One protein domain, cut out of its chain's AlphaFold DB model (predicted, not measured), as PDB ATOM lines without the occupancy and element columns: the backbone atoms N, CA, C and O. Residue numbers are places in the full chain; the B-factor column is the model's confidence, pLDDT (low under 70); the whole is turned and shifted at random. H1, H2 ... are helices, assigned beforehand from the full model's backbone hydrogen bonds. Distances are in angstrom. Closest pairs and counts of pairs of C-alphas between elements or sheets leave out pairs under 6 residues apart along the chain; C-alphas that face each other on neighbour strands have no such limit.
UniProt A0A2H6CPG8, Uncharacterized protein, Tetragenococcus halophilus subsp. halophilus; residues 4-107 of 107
ATOM      1  N   GLU A   4     -15.189  13.140   7.997       70.44
ATOM      2  CA  GLU A   4     -14.472  13.577   9.208       70.44
ATOM      3  C   GLU A   4     -14.128  12.412  10.149       70.44
ATOM      4  O   GLU A   4     -13.023  12.355  10.681       70.44
ATOM      5  N   ASP A   5     -15.043  11.451  10.302       75.69
ATOM      6  CA  ASP A   5     -14.820  10.250  11.113       75.69
ATOM      7  C   ASP A   5     -13.727   9.352  10.497       75.69
ATOM      8  O   ASP A   5     -12.847   8.862  11.204       75.69
ATOM      9  N   LYS A   6     -13.728   9.201   9.163       76.62
ATOM     10  CA  LYS A   6     -12.715   8.438   8.418       76.62
ATOM     11  C   LYS A   6     -11.332   9.082   8.554       76.62
ATOM     12  O   LYS A   6     -10.374   8.405   8.918       76.62
ATOM     13  N   ASP A   7     -11.236  10.389   8.319       78.25
ATOM     14  CA  ASP A   7     -10.001  11.165   8.478       78.25
ATOM     15  C   ASP A   7      -9.450  11.081   9.906       78.25
ATOM     16  O   ASP A   7      -8.239  10.961  10.112       78.25
ATOM     17  N   PHE A   8     -10.332  11.118  10.907       82.19
ATOM     18  CA  PHE A   8      -9.945  10.986  12.307       82.19
ATOM     19  C   PHE A   8      -9.333   9.611  12.601       82.19
ATOM     20  O   PHE A   8      -8.271   9.531  13.221       82.19
ATOM     21  N   ILE A   9      -9.952   8.535  12.110       81.81
ATOM     22  CA  ILE A   9      -9.445   7.164  12.250       81.81
ATOM     23  C   ILE A   9      -8.100   7.004  11.536       81.81
ATOM     24  O   ILE A   9      -7.147   6.512  12.135       81.81
ATOM     25  N   ILE A  10      -7.981   7.474  10.290       82.50
ATOM     26  CA  ILE A  10      -6.728   7.409   9.523       82.50
ATOM     27  C   ILE A  10      -5.608   8.143  10.262       82.50
ATOM     28  O   ILE A  10      -4.507   7.610  10.395       82.50
ATOM     29  N   ARG A  11      -5.875   9.341  10.799       83.38
ATOM     30  CA  ARG A  11      -4.890  10.079  11.604       83.38
ATOM     31  C   ARG A  11      -4.463   9.307  12.846       83.38
ATOM     32  O   ARG A  11      -3.272   9.291  13.143       83.38
ATOM     33  N   GLN A  12      -5.389   8.653  13.546       84.56
ATOM     34  CA  GLN A  12      -5.039   7.816  14.695       84.56
ATOM     35  C   GLN A  12      -4.168   6.625  14.284       84.56
ATOM     36  O   GLN A  12      -3.136   6.387  14.902       84.56
ATOM     37  N   ILE A  13      -4.531   5.918  13.210       83.12
ATOM     38  CA  ILE A  13      -3.744   4.795  12.678       83.12
ATOM     39  C   ILE A  13      -2.332   5.258  12.323       83.12
ATOM     40  O   ILE A  13      -1.366   4.602  12.703       83.12
ATOM     41  N   LYS A  14      -2.201   6.405  11.648       81.31
ATOM     42  CA  LYS A  14      -0.903   6.999  11.308       81.31
ATOM     43  C   LYS A  14      -0.080   7.335  12.542       81.31
ATOM     44  O   LYS A  14       1.069   6.929  12.611       81.31
ATOM     45  N   GLN A  15      -0.671   7.988  13.541       81.75
ATOM     46  CA  GLN A  15       0.029   8.316  14.787       81.75
ATOM     47  C   GLN A  15       0.501   7.067  15.536       81.75
ATOM     48  O   GLN A  15       1.588   7.058  16.112       81.75
ATOM     49  N   LEU A  16      -0.300   6.000  15.522       81.62
ATOM     50  CA  LEU A  16       0.089   4.711  16.085       81.62
ATOM     51  C   LEU A  16       1.235   4.088  15.281       81.62
ATOM     52  O   LEU A  16       2.227   3.649  15.869       81.62
ATOM     53  N   ALA A  17       1.121   4.090  13.952       77.88
ATOM     54  CA  ALA A  17       2.153   3.612  13.043       77.88
ATOM     55  C   ALA A  17       3.469   4.389  13.219       77.88
ATOM     56  O   ALA A  17       4.510   3.754  13.293       77.88
ATOM     57  N   GLU A  18       3.432   5.709  13.414       74.62
ATOM     58  CA  GLU A  18       4.600   6.554  13.716       74.62
ATOM     59  C   GLU A  18       5.193   6.265  15.095       74.62
ATOM     60  O   GLU A  18       6.410   6.147  15.243       74.62
ATOM     61  N   GLY A  19       4.347   6.123  16.116       67.88
ATOM     62  CA  GLY A  19       4.798   5.952  17.495       67.88
ATOM     63  C   GLY A  19       5.369   4.566  17.805       67.88
ATOM     64  O   GLY A  19       6.300   4.449  18.600       67.88
ATOM     65  N   ILE A  20       4.812   3.511  17.206       66.31
ATOM     66  CA  ILE A  20       5.142   2.110  17.535       66.31
ATOM     67  C   ILE A  20       5.808   1.392  16.338       66.31
ATOM     68  O   ILE A  20       6.495   0.382  16.514       66.31
ATOM     69  N   GLY A  21       5.704   1.949  15.126       63.16
ATOM     70  CA  GLY A  21       6.753   1.939  14.092       63.16
ATOM     71  C   GLY A  21       7.016   0.659  13.302       63.16
ATOM     72  O   GLY A  21       7.638   0.731  12.247       63.16
ATOM     73  N   GLN A  22       6.648  -0.513  13.812       61.12
ATOM     74  CA  GLN A  22       6.949  -1.810  13.171       61.12
ATOM     75  C   GLN A  22       6.302  -3.005  13.883       61.12
ATOM     76  O   GLN A  22       6.161  -4.074  13.302       61.12
ATOM     77  N   PHE A  23       5.926  -2.840  15.156       60.12
ATOM     78  CA  PHE A  23       5.337  -3.908  15.973       60.12
ATOM     79  C   PHE A  23       3.808  -3.937  15.942       60.12
ATOM     80  O   PHE A  23       3.189  -4.836  16.511       60.12
ATOM     81  N   LEU A  24       3.187  -2.949  15.300       70.06
ATOM     82  CA  LEU A  24       1.741  -2.882  15.189       70.06
ATOM     83  C   LEU A  24       1.259  -3.770  14.053       70.06
ATOM     84  O   LEU A  24       1.402  -3.449  12.877       70.06
ATOM     85  N   SER A  25       0.645  -4.884  14.433       76.12
ATOM     86  CA  SER A  25      -0.164  -5.669  13.509       76.12
ATOM     87  C   SER A  25      -1.505  -4.974  13.255       76.12
ATOM     88  O   SER A  25      -1.989  -4.217  14.100       76.12
ATOM     89  N   LEU A  26      -2.150  -5.293  12.127       80.81
ATOM     90  CA  LEU A  26      -3.521  -4.863  11.825       80.81
ATOM     91  C   LEU A  26      -4.466  -5.090  13.019       80.81
ATOM     92  O   LEU A  26      -5.259  -4.220  13.359       80.81
ATOM     93  N   GLN A  27      -4.354  -6.245  13.685       77.50
ATOM     94  CA  GLN A  27      -5.162  -6.560  14.865       77.50
ATOM     95  C   GLN A  27      -4.875  -5.609  16.030       77.50
ATOM     96  O   GLN A  27      -5.809  -5.069  16.608       77.50
ATOM     97  N   SER A  28      -3.601  -5.340  16.320       79.94
ATOM     98  CA  SER A  28      -3.202  -4.428  17.398       79.94
ATOM     99  C   SER A  28      -3.731  -3.015  17.174       79.94
ATOM    100  O   SER A  28      -4.217  -2.386  18.106       79.94
ATOM    101  N   VAL A  29      -3.674  -2.519  15.935       80.56
ATOM    102  CA  VAL A  29      -4.225  -1.200  15.592       80.56
ATOM    103  C   VAL A  29      -5.728  -1.170  15.797       80.56
ATOM    104  O   VAL A  29      -6.227  -0.240  16.421       80.56
ATOM    105  N   LYS A  30      -6.431  -2.206  15.333       80.12
ATOM    106  CA  LYS A  30      -7.879  -2.322  15.504       80.12
ATOM    107  C   LYS A  30      -8.283  -2.353  16.975       80.12
ATOM    108  O   LYS A  30      -9.235  -1.685  17.351       80.12
ATOM    109  N   GLU A  31      -7.548  -3.070  17.817       79.06
ATOM    110  CA  GLU A  31      -7.798  -3.064  19.260       79.06
ATOM    111  C   GLU A  31      -7.526  -1.689  19.890       79.06
ATOM    112  O   GLU A  31      -8.315  -1.223  20.707       79.06
ATOM    113  N   LEU A  32      -6.445  -1.009  19.491       76.75
ATOM    114  CA  LEU A  32      -6.041   0.279  20.066       76.75
ATOM    115  C   LEU A  32      -6.996   1.426  19.737       76.75
ATOM    116  O   LEU A  32      -7.251   2.265  20.597       76.75
ATOM    117  N   ILE A  33      -7.519   1.468  18.512       75.62
ATOM    118  CA  ILE A  33      -8.477   2.502  18.094       75.62
ATOM    119  C   ILE A  33      -9.924   2.136  18.435       75.62
ATOM    120  O   ILE A  33     -10.819   2.882  18.062       75.62
ATOM    121  N   HIS A  34     -10.149   1.026  19.156       73.12
ATOM    122  CA  HIS A  34     -11.483   0.493  19.445       73.12
ATOM    123  C   HIS A  34     -12.313   0.286  18.171       73.12
ATOM    124  O   HIS A  34     -13.478   0.651  18.111       73.12
ATOM    125  N   TYR A  35     -11.688  -0.315  17.162       70.50
ATOM    126  CA  TYR A  35     -12.261  -0.485  15.839       70.50
ATOM    127  C   TYR A  35     -13.463  -1.431  15.842       70.50
ATOM    128  O   TYR A  35     -13.315  -2.658  15.774       70.50
ATOM    129  N   ASP A  36     -14.658  -0.861  15.893       69.38
ATOM    130  CA  ASP A  36     -15.925  -1.568  15.871       69.38
ATOM    131  C   ASP A  36     -16.465  -1.732  14.437       69.38
ATOM    132  O   ASP A  36     -15.959  -1.194  13.447       69.38
ATOM    133  N   ASN A  37     -17.547  -2.505  14.296       63.09
ATOM    134  CA  ASN A  37     -18.183  -2.752  12.993       63.09
ATOM    135  C   ASN A  37     -18.650  -1.469  12.280       63.09
ATOM    136  O   ASN A  37     -18.793  -1.489  11.062       63.09
ATOM    137  N   ALA A  38     -18.885  -0.376  13.012       63.62
ATOM    138  CA  ALA A  38     -19.245   0.919  12.435       63.62
ATOM    139  C   ALA A  38     -18.072   1.567  11.681       63.62
ATOM    140  O   ALA A  38     -18.278   2.213  10.657       63.62
ATOM    141  N   GLU A  39     -16.841   1.362  12.149       68.50
ATOM    142  CA  GLU A  39     -15.635   1.920  11.532       68.50
ATOM    143  C   GLU A  39     -15.156   1.080  10.352       68.50
ATOM    144  O   GLU A  39     -14.564   1.612   9.420       68.50
ATOM    145  N   LYS A  40     -15.504  -0.213  10.328       66.31
ATOM    146  CA  LYS A  40     -15.248  -1.107   9.189       66.31
ATOM    147  C   LYS A  40     -15.931  -0.658   7.889       66.31
ATOM    148  O   LYS A  40     -15.479  -1.026   6.810       66.31
ATOM    149  N   ASP A  41     -17.007   0.117   7.996       68.31
ATOM    150  CA  ASP A  41     -17.679   0.737   6.847       68.31
ATOM    151  C   ASP A  41     -16.946   2.014   6.374       68.31
ATOM    152  O   ASP A  41     -17.096   2.433   5.229       68.31
ATOM    153  N   LEU A  42     -16.123   2.624   7.241       75.50
ATOM    154  CA  LEU A  42     -15.375   3.860   6.971       75.50
ATOM    155  C   LEU A  42     -13.966   3.593   6.432       75.50
ATOM    156  O   LEU A  42     -13.518   4.274   5.507       75.50
ATOM    157  N   VAL A  43     -13.260   2.628   7.019       77.56
ATOM    158  CA  VAL A  43     -11.923   2.205   6.595       77.56
ATOM    159  C   VAL A  43     -11.939   0.686   6.397       77.56
ATOM    160  O   VAL A  43     -12.537  -0.088   7.142       77.56
ATOM    161  N   SER A  44     -11.314   0.207   5.339       83.62
ATOM    162  CA  SER A  44     -11.193  -1.228   5.107       83.62
ATOM    163  C   SER A  44      -9.977  -1.774   5.841       83.62
ATOM    164  O   SER A  44      -8.959  -1.097   5.954       83.62
ATOM    165  N   ASP A  45     -10.025  -3.043   6.248       84.56
ATOM    166  CA  ASP A  45      -8.852  -3.747   6.794       84.56
ATOM    167  C   ASP A  45      -7.620  -3.596   5.870       84.56
ATOM    168  O   ASP A  45      -6.503  -3.392   6.339       84.56
ATOM    169  N   ALA A  46      -7.853  -3.610   4.553       83.56
ATOM    170  CA  ALA A  46      -6.850  -3.368   3.520       83.56
ATOM    171  C   ALA A  46      -6.227  -1.960   3.593       83.56
ATOM    172  O   ALA A  46      -5.017  -1.829   3.462       83.56
ATOM    173  N   GLU A  47      -7.029  -0.917   3.828       85.25
ATOM    174  CA  GLU A  47      -6.546   0.467   3.952       85.25
ATOM    175  C   GLU A  47      -5.685   0.639   5.211       85.25
ATOM    176  O   GLU A  47      -4.602   1.216   5.136       85.25
ATOM    177  N   ILE A  48      -6.113   0.077   6.349       84.56
ATOM    178  CA  ILE A  48      -5.318   0.091   7.590       84.56
ATOM    179  C   ILE A  48      -3.982  -0.617   7.364       84.56
ATOM    180  O   ILE A  48      -2.927  -0.118   7.753       84.56
ATOM    181  N   GLU A  49      -4.023  -1.785   6.726       86.19
ATOM    182  CA  GLU A  49      -2.825  -2.553   6.434       86.19
ATOM    183  C   GLU A  49      -1.870  -1.805   5.499       86.19
ATOM    184  O   GLU A  49      -0.671  -1.769   5.775       86.19
ATOM    185  N   ALA A  50      -2.373  -1.154   4.447       86.44
ATOM    186  CA  ALA A  50      -1.539  -0.337   3.571       86.44
ATOM    187  C   ALA A  50      -0.851   0.802   4.326       86.44
ATOM    188  O   ALA A  50       0.345   0.987   4.128       86.44
ATOM    189  N   ILE A  51      -1.548   1.508   5.226       85.69
ATOM    190  CA  ILE A  51      -0.932   2.567   6.046       85.69
ATOM    191  C   ILE A  51       0.221   1.995   6.885       85.69
ATOM    192  O   ILE A  51       1.311   2.568   6.922       85.69
ATOM    193  N   LEU A  52       0.009   0.850   7.540       85.25
ATOM    194  CA  LEU A  52       1.027   0.219   8.390       85.25
ATOM    195  C   LEU A  52       2.243  -0.258   7.592       85.25
ATOM    196  O   LEU A  52       3.391  -0.066   8.009       85.25
ATOM    197  N   LEU A  53       1.995  -0.872   6.438       85.50
ATOM    198  CA  LEU A  53       3.055  -1.332   5.557       85.50
ATOM    199  C   LEU A  53       3.817  -0.154   4.953       85.50
ATOM    200  O   LEU A  53       5.041  -0.175   4.980       85.50
ATOM    201  N   MET A  54       3.124   0.891   4.492       85.56
ATOM    202  CA  MET A  54       3.740   2.128   4.003       85.56
ATOM    203  C   MET A  54       4.637   2.751   5.063       85.56
ATOM    204  O   MET A  54       5.766   3.130   4.767       85.56
ATOM    205  N   HIS A  55       4.197   2.777   6.319       84.75
ATOM    206  CA  HIS A  55       5.037   3.264   7.403       84.75
ATOM    207  C   HIS A  55       6.308   2.416   7.587       84.75
ATOM    208  O   HIS A  55       7.402   2.942   7.812       84.75
ATOM    209  N   SER A  56       6.179   1.096   7.473       83.69
ATOM    210  CA  SER A  56       7.321   0.180   7.544       83.69
ATOM    211  C   SER A  56       8.266   0.377   6.354       83.69
ATOM    212  O   SER A  56       9.479   0.423   6.543       83.69
ATOM    213  N   VAL A  57       7.724   0.589   5.149       85.06
ATOM    214  CA  VAL A  57       8.478   0.943   3.938       85.06
ATOM    215  C   VAL A  57       9.240   2.250   4.138       85.06
ATOM    216  O   VAL A  57      10.440   2.279   3.893       85.06
ATOM    217  N   ARG A  58       8.593   3.312   4.638       83.81
ATOM    218  CA  ARG A  58       9.238   4.604   4.939       83.81
ATOM    219  C   ARG A  58      10.377   4.455   5.937       83.81
ATOM    220  O   ARG A  58      11.429   5.068   5.773       83.81
ATOM    221  N   LYS A  59      10.190   3.614   6.952       82.50
ATOM    222  CA  LYS A  59      11.232   3.323   7.933       82.50
ATOM    223  C   LYS A  59      12.411   2.590   7.299       82.50
ATOM    224  O   LYS A  59      13.537   3.036   7.448       82.50
ATOM    225  N   ILE A  60      12.155   1.532   6.530       84.56
ATOM    226  CA  ILE A  60      13.180   0.804   5.766       84.56
ATOM    227  C   ILE A  60      13.916   1.743   4.809       84.56
ATOM    228  O   ILE A  60      15.139   1.681   4.714       84.56
ATOM    229  N   GLN A  61      13.181   2.617   4.121       85.94
ATOM    230  CA  GLN A  61      13.721   3.631   3.227       85.94
ATOM    231  C   GLN A  61      14.687   4.556   3.973       85.94
ATOM    232  O   GLN A  61      15.791   4.793   3.489       85.94
ATOM    233  N   GLN A  62      14.310   5.035   5.162       84.44
ATOM    234  CA  GLN A  62      15.175   5.859   6.006       84.44
ATOM    235  C   GLN A  62      16.388   5.084   6.543       84.44
ATOM    236  O   GLN A  62      17.509   5.576   6.426       84.44
ATOM    237  N   ASP A  63      16.193   3.876   7.078       85.56
ATOM    238  CA  ASP A  63      17.264   3.024   7.620       85.56
ATOM    239  C   ASP A  63      18.304   2.660   6.543       85.56
ATOM    240  O   ASP A  63      19.510   2.697   6.791       85.56
ATOM    241  N   ASN A  64      17.853   2.378   5.318       84.25
ATOM    242  CA  ASN A  64      18.708   1.982   4.196       84.25
ATOM    243  C   ASN A  64      19.130   3.154   3.287       84.25
ATOM    244  O   ASN A  64      19.819   2.928   2.295       84.25
ATOM    245  N   ASN A  65      18.754   4.398   3.612       85.06
ATOM    246  CA  ASN A  65      18.964   5.582   2.761       85.06
ATOM    247  C   ASN A  65      18.502   5.380   1.299       85.06
ATOM    248  O   ASN A  65      19.166   5.822   0.359       85.06
ATOM    249  N   LEU A  66      17.370   4.701   1.102       85.50
ATOM    250  CA  LEU A  66      16.779   4.491  -0.221       85.50
ATOM    251  C   LEU A  66      16.084   5.770  -0.703       85.50
ATOM    252  O   LEU A  66      15.493   6.521   0.077       85.50
ATOM    253  N   THR A  67      16.125   6.014  -2.009       85.56
ATOM    254  CA  THR A  67      15.375   7.115  -2.621       85.56
ATOM    255  C   THR A  67      13.931   6.694  -2.883       85.56
ATOM    256  O   THR A  67      13.631   5.506  -3.011       85.56
ATOM    257  N   ASP A  68      13.028   7.673  -2.996       80.62
ATOM    258  CA  ASP A  68      11.634   7.408  -3.381       80.62
ATOM    259  C   ASP A  68      11.546   6.691  -4.736       80.62
ATOM    260  O   ASP A  68      10.622   5.919  -4.966       80.62
ATOM    261  N   GLU A  69      12.519   6.915  -5.624       83.38
ATOM    262  CA  GLU A  69      12.637   6.244  -6.921       83.38
ATOM    263  C   GLU A  69      12.887   4.740  -6.750       83.38
ATOM    264  O   GLU A  69      12.113   3.943  -7.267       83.38
ATOM    265  N   THR A  70      13.862   4.343  -5.923       84.12
ATOM    266  CA  THR A  70      14.142   2.923  -5.654       84.12
ATOM    267  C   THR A  70      12.961   2.224  -4.993       84.12
ATOM    268  O   THR A  70      12.610   1.113  -5.368       84.12
ATOM    269  N   VAL A  71      12.311   2.876  -4.027       84.62
ATOM    270  CA  VAL A  71      11.124   2.316  -3.361       84.62
ATOM    271  C   VAL A  71       9.965   2.151  -4.347       84.62
ATOM    272  O   VAL A  71       9.277   1.134  -4.322       84.62
ATOM    273  N   SER A  72       9.770   3.124  -5.239       84.00
ATOM    274  CA  SER A  72       8.747   3.065  -6.291       84.00
ATOM    275  C   SER A  72       9.019   1.940  -7.291       84.00
ATOM    276  O   SER A  72       8.097   1.211  -7.653       84.00
ATOM    277  N   GLU A  73      10.278   1.757  -7.704       84.62
ATOM    278  CA  GLU A  73      10.695   0.660  -8.585       84.62
ATOM    279  C   GLU A  73      10.488  -0.711  -7.931       84.62
ATOM    280  O   GLU A  73       9.906  -1.599  -8.552       84.62
ATOM    281  N   GLU A  74      10.896  -0.870  -6.671       82.69
ATOM    282  CA  GLU A  74      10.760  -2.127  -5.925       82.69
ATOM    283  C   GLU A  74       9.294  -2.504  -5.683       82.69
ATOM    284  O   GLU A  74       8.920  -3.677  -5.742       82.69
ATOM    285  N   LEU A  75       8.444  -1.511  -5.414       82.50
ATOM    286  CA  LEU A  75       7.019  -1.729  -5.185       82.50
ATOM    287  C   LEU A  75       6.203  -1.794  -6.485       82.50
ATOM    288  O   LEU A  75       5.057  -2.250  -6.458       82.50
ATOM    289  N   GLY A  76       6.776  -1.363  -7.612       82.75
ATOM    290  CA  GLY A  76       6.100  -1.292  -8.906       82.75
ATOM    291  C   GLY A  76       4.953  -0.277  -8.946       82.75
ATOM    292  O   GLY A  76       4.009  -0.454  -9.714       82.75
ATOM    293  N   VAL A  77       5.009   0.765  -8.111       81.00
ATOM    294  CA  VAL A  77       3.976   1.810  -7.978       81.00
ATOM    295  C   VAL A  77       4.587   3.191  -8.169       81.00
ATOM    296  O   VAL A  77       5.755   3.403  -7.854       81.00
ATOM    297  N   ASN A  78       3.811   4.155  -8.672       82.75
ATOM    298  CA  ASN A  78       4.303   5.527  -8.792       82.75
ATOM    299  C   ASN A  78       4.438   6.201  -7.420       82.75
ATOM    300  O   ASN A  78       3.751   5.856  -6.459       82.75
ATOM    301  N   GLN A  79       5.258   7.249  -7.355       76.94
ATOM    302  CA  GLN A  79       5.418   8.066  -6.148       76.94
ATOM    303  C   GLN A  79       4.094   8.690  -5.673       76.94
ATOM    304  O   GLN A  79       3.822   8.718  -4.472       76.94
ATOM    305  N   ASP A  80       3.234   9.129  -6.595       79.38
ATOM    306  CA  ASP A  80       1.888   9.619  -6.269       79.38
ATOM    307  C   ASP A  80       0.996   8.524  -5.662       79.38
ATOM    308  O   ASP A  80       0.218   8.774  -4.736       79.38
ATOM    309  N   ASP A  81       1.134   7.288  -6.144       80.75
ATOM    310  CA  ASP A  81       0.405   6.139  -5.614       80.75
ATOM    311  C   ASP A  81       0.870   5.804  -4.192       80.75
ATOM    312  O   ASP A  81       0.028   5.530  -3.339       80.75
ATOM    313  N   LEU A  82       2.172   5.914  -3.902       79.88
ATOM    314  CA  LEU A  82       2.719   5.751  -2.548       79.88
ATOM    315  C   LEU A  82       2.116   6.757  -1.565       79.88
ATOM    316  O   LEU A  82       1.661   6.368  -0.489       79.88
ATOM    317  N   ALA A  83       2.070   8.038  -1.937       79.81
ATOM    318  CA  ALA A  83       1.455   9.065  -1.099       79.81
ATOM    319  C   ALA A  83      -0.041   8.785  -0.876       79.81
ATOM    320  O   ALA A  83      -0.535   8.862   0.250       79.81
ATOM    321  N   SER A  84      -0.747   8.370  -1.930       84.25
ATOM    322  CA  SER A  84      -2.175   8.042  -1.861       84.25
ATOM    323  C   SER A  84      -2.462   6.837  -0.954       84.25
ATOM    324  O   SER A  84      -3.468   6.825  -0.243       84.25
ATOM    325  N   LEU A  85      -1.581   5.827  -0.959       82.50
ATOM    326  CA  LEU A  85      -1.650   4.655  -0.077       82.50
ATOM    327  C   LEU A  85      -1.404   5.042   1.380       82.50
ATOM    328  O   LEU A  85      -2.142   4.624   2.269       82.50
ATOM    329  N   GLU A  86      -0.390   5.871   1.620       80.94
ATOM    330  CA  GLU A  86      -0.048   6.357   2.955       80.94
ATOM    331  C   GLU A  86      -1.186   7.193   3.551       80.94
ATOM    332  O   GLU A  86      -1.484   7.087   4.738       80.94
ATOM    333  N   ASN A  87      -1.866   8.000   2.736       79.56
ATOM    334  CA  ASN A  87      -3.005   8.807   3.163       79.56
ATOM    335  C   ASN A  87      -4.344   8.063   3.199       79.56
ATOM    336  O   ASN A  87      -5.327   8.661   3.630       79.56
ATOM    337  N   ALA A  88      -4.397   6.792   2.780       79.31
ATOM    338  CA  ALA A  88      -5.652   6.072   2.530       79.31
ATOM    339  C   ALA A  88      -6.648   6.888   1.674       79.31
ATOM    340  O   ALA A  88      -7.868   6.807   1.834       79.31
ATOM    341  N   GLU A  89      -6.110   7.680   0.739       81.06
ATOM    342  CA  GLU A  89      -6.878   8.393  -0.287       81.06
ATOM    343  C   GLU A  89      -7.353   7.428  -1.375       81.06
ATOM    344  O   GLU A  89      -8.387   7.653  -2.008       81.06
ATOM    345  N   LYS A  90      -6.628   6.316  -1.554       82.12
ATOM    346  CA  LYS A  90      -7.042   5.205  -2.404       82.12
ATOM    347  C   LYS A  90      -7.116   3.899  -1.629       82.12
ATOM    348  O   LYS A  90      -6.323   3.642  -0.726       82.12
ATOM    349  N   VAL A  91      -8.041   3.044  -2.054       81.06
ATOM    350  CA  VAL A  91      -8.088   1.661  -1.586       81.06
ATOM    351  C   VAL A  91      -6.934   0.905  -2.253       81.06
ATOM    352  O   VAL A  91      -6.874   0.885  -3.486       81.06
ATOM    353  N   PRO A  92      -6.022   0.303  -1.477       83.31
ATOM    354  CA  PRO A  92      -4.907  -0.457  -2.021       83.31
ATOM    355  C   PRO A  92      -5.412  -1.671  -2.794       83.31
ATOM    356  O   PRO A  92      -6.320  -2.385  -2.352       83.31
ATOM    357  N   THR A  93      -4.804  -1.932  -3.944       85.81
ATOM    358  CA  THR A  93      -5.072  -3.163  -4.685       85.81
ATOM    359  C   THR A  93      -4.371  -4.360  -4.027       85.81
ATOM    360  O   THR A  93      -3.388  -4.191  -3.300       85.81
ATOM    361  N   PRO A  94      -4.854  -5.596  -4.259       83.25
ATOM    362  CA  PRO A  94      -4.210  -6.793  -3.723       83.25
ATOM    363  C   PRO A  94      -2.737  -6.915  -4.129       83.25
ATOM    364  O   PRO A  94      -1.917  -7.286  -3.294       83.25
ATOM    365  N   ASP A  95      -2.399  -6.571  -5.374       84.75
ATOM    366  CA  ASP A  95      -1.020  -6.557  -5.867       84.75
ATOM    367  C   ASP A  95      -0.148  -5.564  -5.093       84.75
ATOM    368  O   ASP A  95       0.938  -5.923  -4.649       84.75
ATOM    369  N   GLU A  96      -0.647  -4.355  -4.826       83.50
ATOM    370  CA  GLU A  96       0.086  -3.349  -4.048       83.50
ATOM    371  C   GLU A  96       0.333  -3.794  -2.607       83.50
ATOM    372  O   GLU A  96       1.440  -3.639  -2.095       83.50
ATOM    373  N   LEU A  97      -0.660  -4.406  -1.953       84.56
ATOM    374  CA  LEU A  97      -0.475  -4.974  -0.614       84.56
ATOM    375  C   LEU A  97       0.576  -6.084  -0.606       84.56
ATOM    376  O   LEU A  97       1.356  -6.188   0.342       84.56
ATOM    377  N   VAL A  98       0.606  -6.919  -1.645       86.56
ATOM    378  CA  VAL A  98       1.614  -7.974  -1.783       86.56
ATOM    379  C   VAL A  98       2.999  -7.369  -1.993       86.56
ATOM    380  O   VAL A  98       3.926  -7.783  -1.299       86.56
ATOM    381  N   SER A  99       3.147  -6.369  -2.865       85.94
ATOM    382  CA  SER A  99       4.412  -5.649  -3.062       85.94
ATOM    383  C   SER A  99       4.913  -5.028  -1.760       85.94
ATOM    384  O   SER A  99       6.058  -5.250  -1.370       85.94
ATOM    385  N   LEU A 100       4.037  -4.331  -1.034       85.06
ATOM    386  CA  LEU A 100       4.352  -3.715   0.253       85.06
ATOM    387  C   LEU A 100       4.785  -4.751   1.298       85.06
ATOM    388  O   LEU A 100       5.801  -4.575   1.969       85.06
ATOM    389  N   ARG A 101       4.056  -5.868   1.419       85.06
ATOM    390  CA  ARG A 101       4.434  -6.971   2.318       85.06
ATOM    391  C   ARG A 101       5.764  -7.595   1.924       85.06
ATOM    392  O   ARG A 101       6.546  -7.926   2.811       85.06
ATOM    393  N   ASN A 102       6.004  -7.798   0.632       85.56
ATOM    394  CA  ASN A 102       7.256  -8.364   0.151       85.56
ATOM    395  C   ASN A 102       8.411  -7.434   0.501       85.56
ATOM    396  O   ASN A 102       9.366  -7.896   1.105       85.56
ATOM    397  N   PHE A 103       8.287  -6.135   0.235       84.31
ATOM    398  CA  PHE A 103       9.310  -5.154   0.581       84.31
ATOM    399  C   PHE A 103       9.640  -5.158   2.079       84.31
ATOM    400  O   PHE A 103      10.806  -5.215   2.454       84.31
ATOM    401  N   VAL A 104       8.621  -5.181   2.947       82.12
ATOM    402  CA  VAL A 104       8.821  -5.198   4.406       82.12
ATOM    403  C   VAL A 104       9.413  -6.519   4.915       82.12
ATOM    404  O   VAL A 104      10.169  -6.501   5.878       82.12
ATOM    405  N   ASN A 105       9.086  -7.660   4.295       78.81
ATOM    406  CA  ASN A 105       9.624  -8.972   4.688       78.81
ATOM    407  C   ASN A 105      10.997  -9.295   4.079       78.81
ATOM    408  O   ASN A 105      11.627 -10.262   4.503       78.81
ATOM    409  N   ASN A 106      11.430  -8.558   3.055       68.69
ATOM    410  CA  ASN A 106      12.675  -8.815   2.324       68.69
ATOM    411  C   ASN A 106      13.872  -8.019   2.883       68.69
ATOM    412  O   ASN A 106      14.935  -7.988   2.263       68.69
ATOM    413  N   VAL A 107      13.693  -7.388   4.049       55.03
ATOM    414  CA  VAL A 107      14.705  -6.653   4.828       55.03
ATOM    415  C   VAL A 107      14.936  -7.364   6.151       55.03
ATOM    416  O   VAL A 107      16.119  -7.518   6.526       55.03
TER     417      VAL A 107
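What this domain is: This is residues 4 to 107 of the 107 residues of an uncharacterized protein of Tetragenococcus halophilus subsp. halophilus (UniProt A0A2H6CPG8). One long helix, H3, runs through the middle along the longest axis, and the other helices pack round it at crossed angles: H1 and H2 on one side, H4, H5 and H6 on the other. A long loop, residues 33 to 44, folds back at one end of that axis to lead from H2 into H3. The printed part has 104 residues with six named helices, H1 to H6 in chain order, and no named strand; the class is all helix. The whole is compact, with a radius of gyration of the C-alphas of 13.1 A, yet elongated in outline, spanning 38 by 24 by 20 A.

Where its parts are: H1 is residues 4 to 20, 24.2 A from first to last C-alpha, and begins with C-alpha 4 at (-14.472, 13.577, 9.208). H2 is residues 26 to 32. H3, the longest helix, is residues 45 to 63 and 27.0 A long, from C-alpha 45 at (-8.852, -3.747, 6.794) to C-alpha 63 at (17.264, 3.024, 7.620). H4 is residues 68 to 75 and H5 residues 79 to 86. H6 is residues 94 to 105, 16.3 A long, ending with C-alpha 105 at (9.624, -8.972, 4.688).

How they stand to each other: H3 is the hub, the helix that touches most others, five in number. With residues 48 to 55 alone it touches H1, the same way at a steep tilt of 38 degrees; their closest C-alphas, of Ala 17 and Leu 52, are 5.9 A apart. H2 touches residues 45 to 52 of H3 alone, about perpendicular at 80 degrees, with the C-alphas of Leu 26 and Glu 49 closest at 5.9 A. H1 and H2 are close but not clearly touching, at 6.7 A between the C-alphas of Ile 13 and Val 29. H6 touches H3 the same way at 38 degrees, only just steep, and the closest C-alphas, of Leu 53 and Leu 100, are 6.0 A apart. H5 touches residues 47 to 55 of H3 alone, closest at the C-alphas of Ile 51 and Glu 86, 5.0 A. H4 only just touches H3, with 3 pairs of C-alphas within 8 A, the closest being Gln 61 and Val 71 at 7.2 A. H4 also touches H6, closest at the C-alphas of Leu 75 and Ser 99, 5.2 A. H5 and H6 are apart. The packing of the helices is mostly crossed, with no touching pair at a shallow tilt. In H1, H2, H3, H4, H5 and H6 every O i to N i+4 pair is within hydrogen-bond range.

The domain as a whole: The two C-alphas farthest apart, of Ala 38 and Asn 65, are 39.7 A apart. The printed part has no cut, and the link from H2 to H3 is long, with 12 residues. Mean pLDDT of the printed part is 79.7; residues 19 to 23, 36 to 41 and 106 to 107 are under 70.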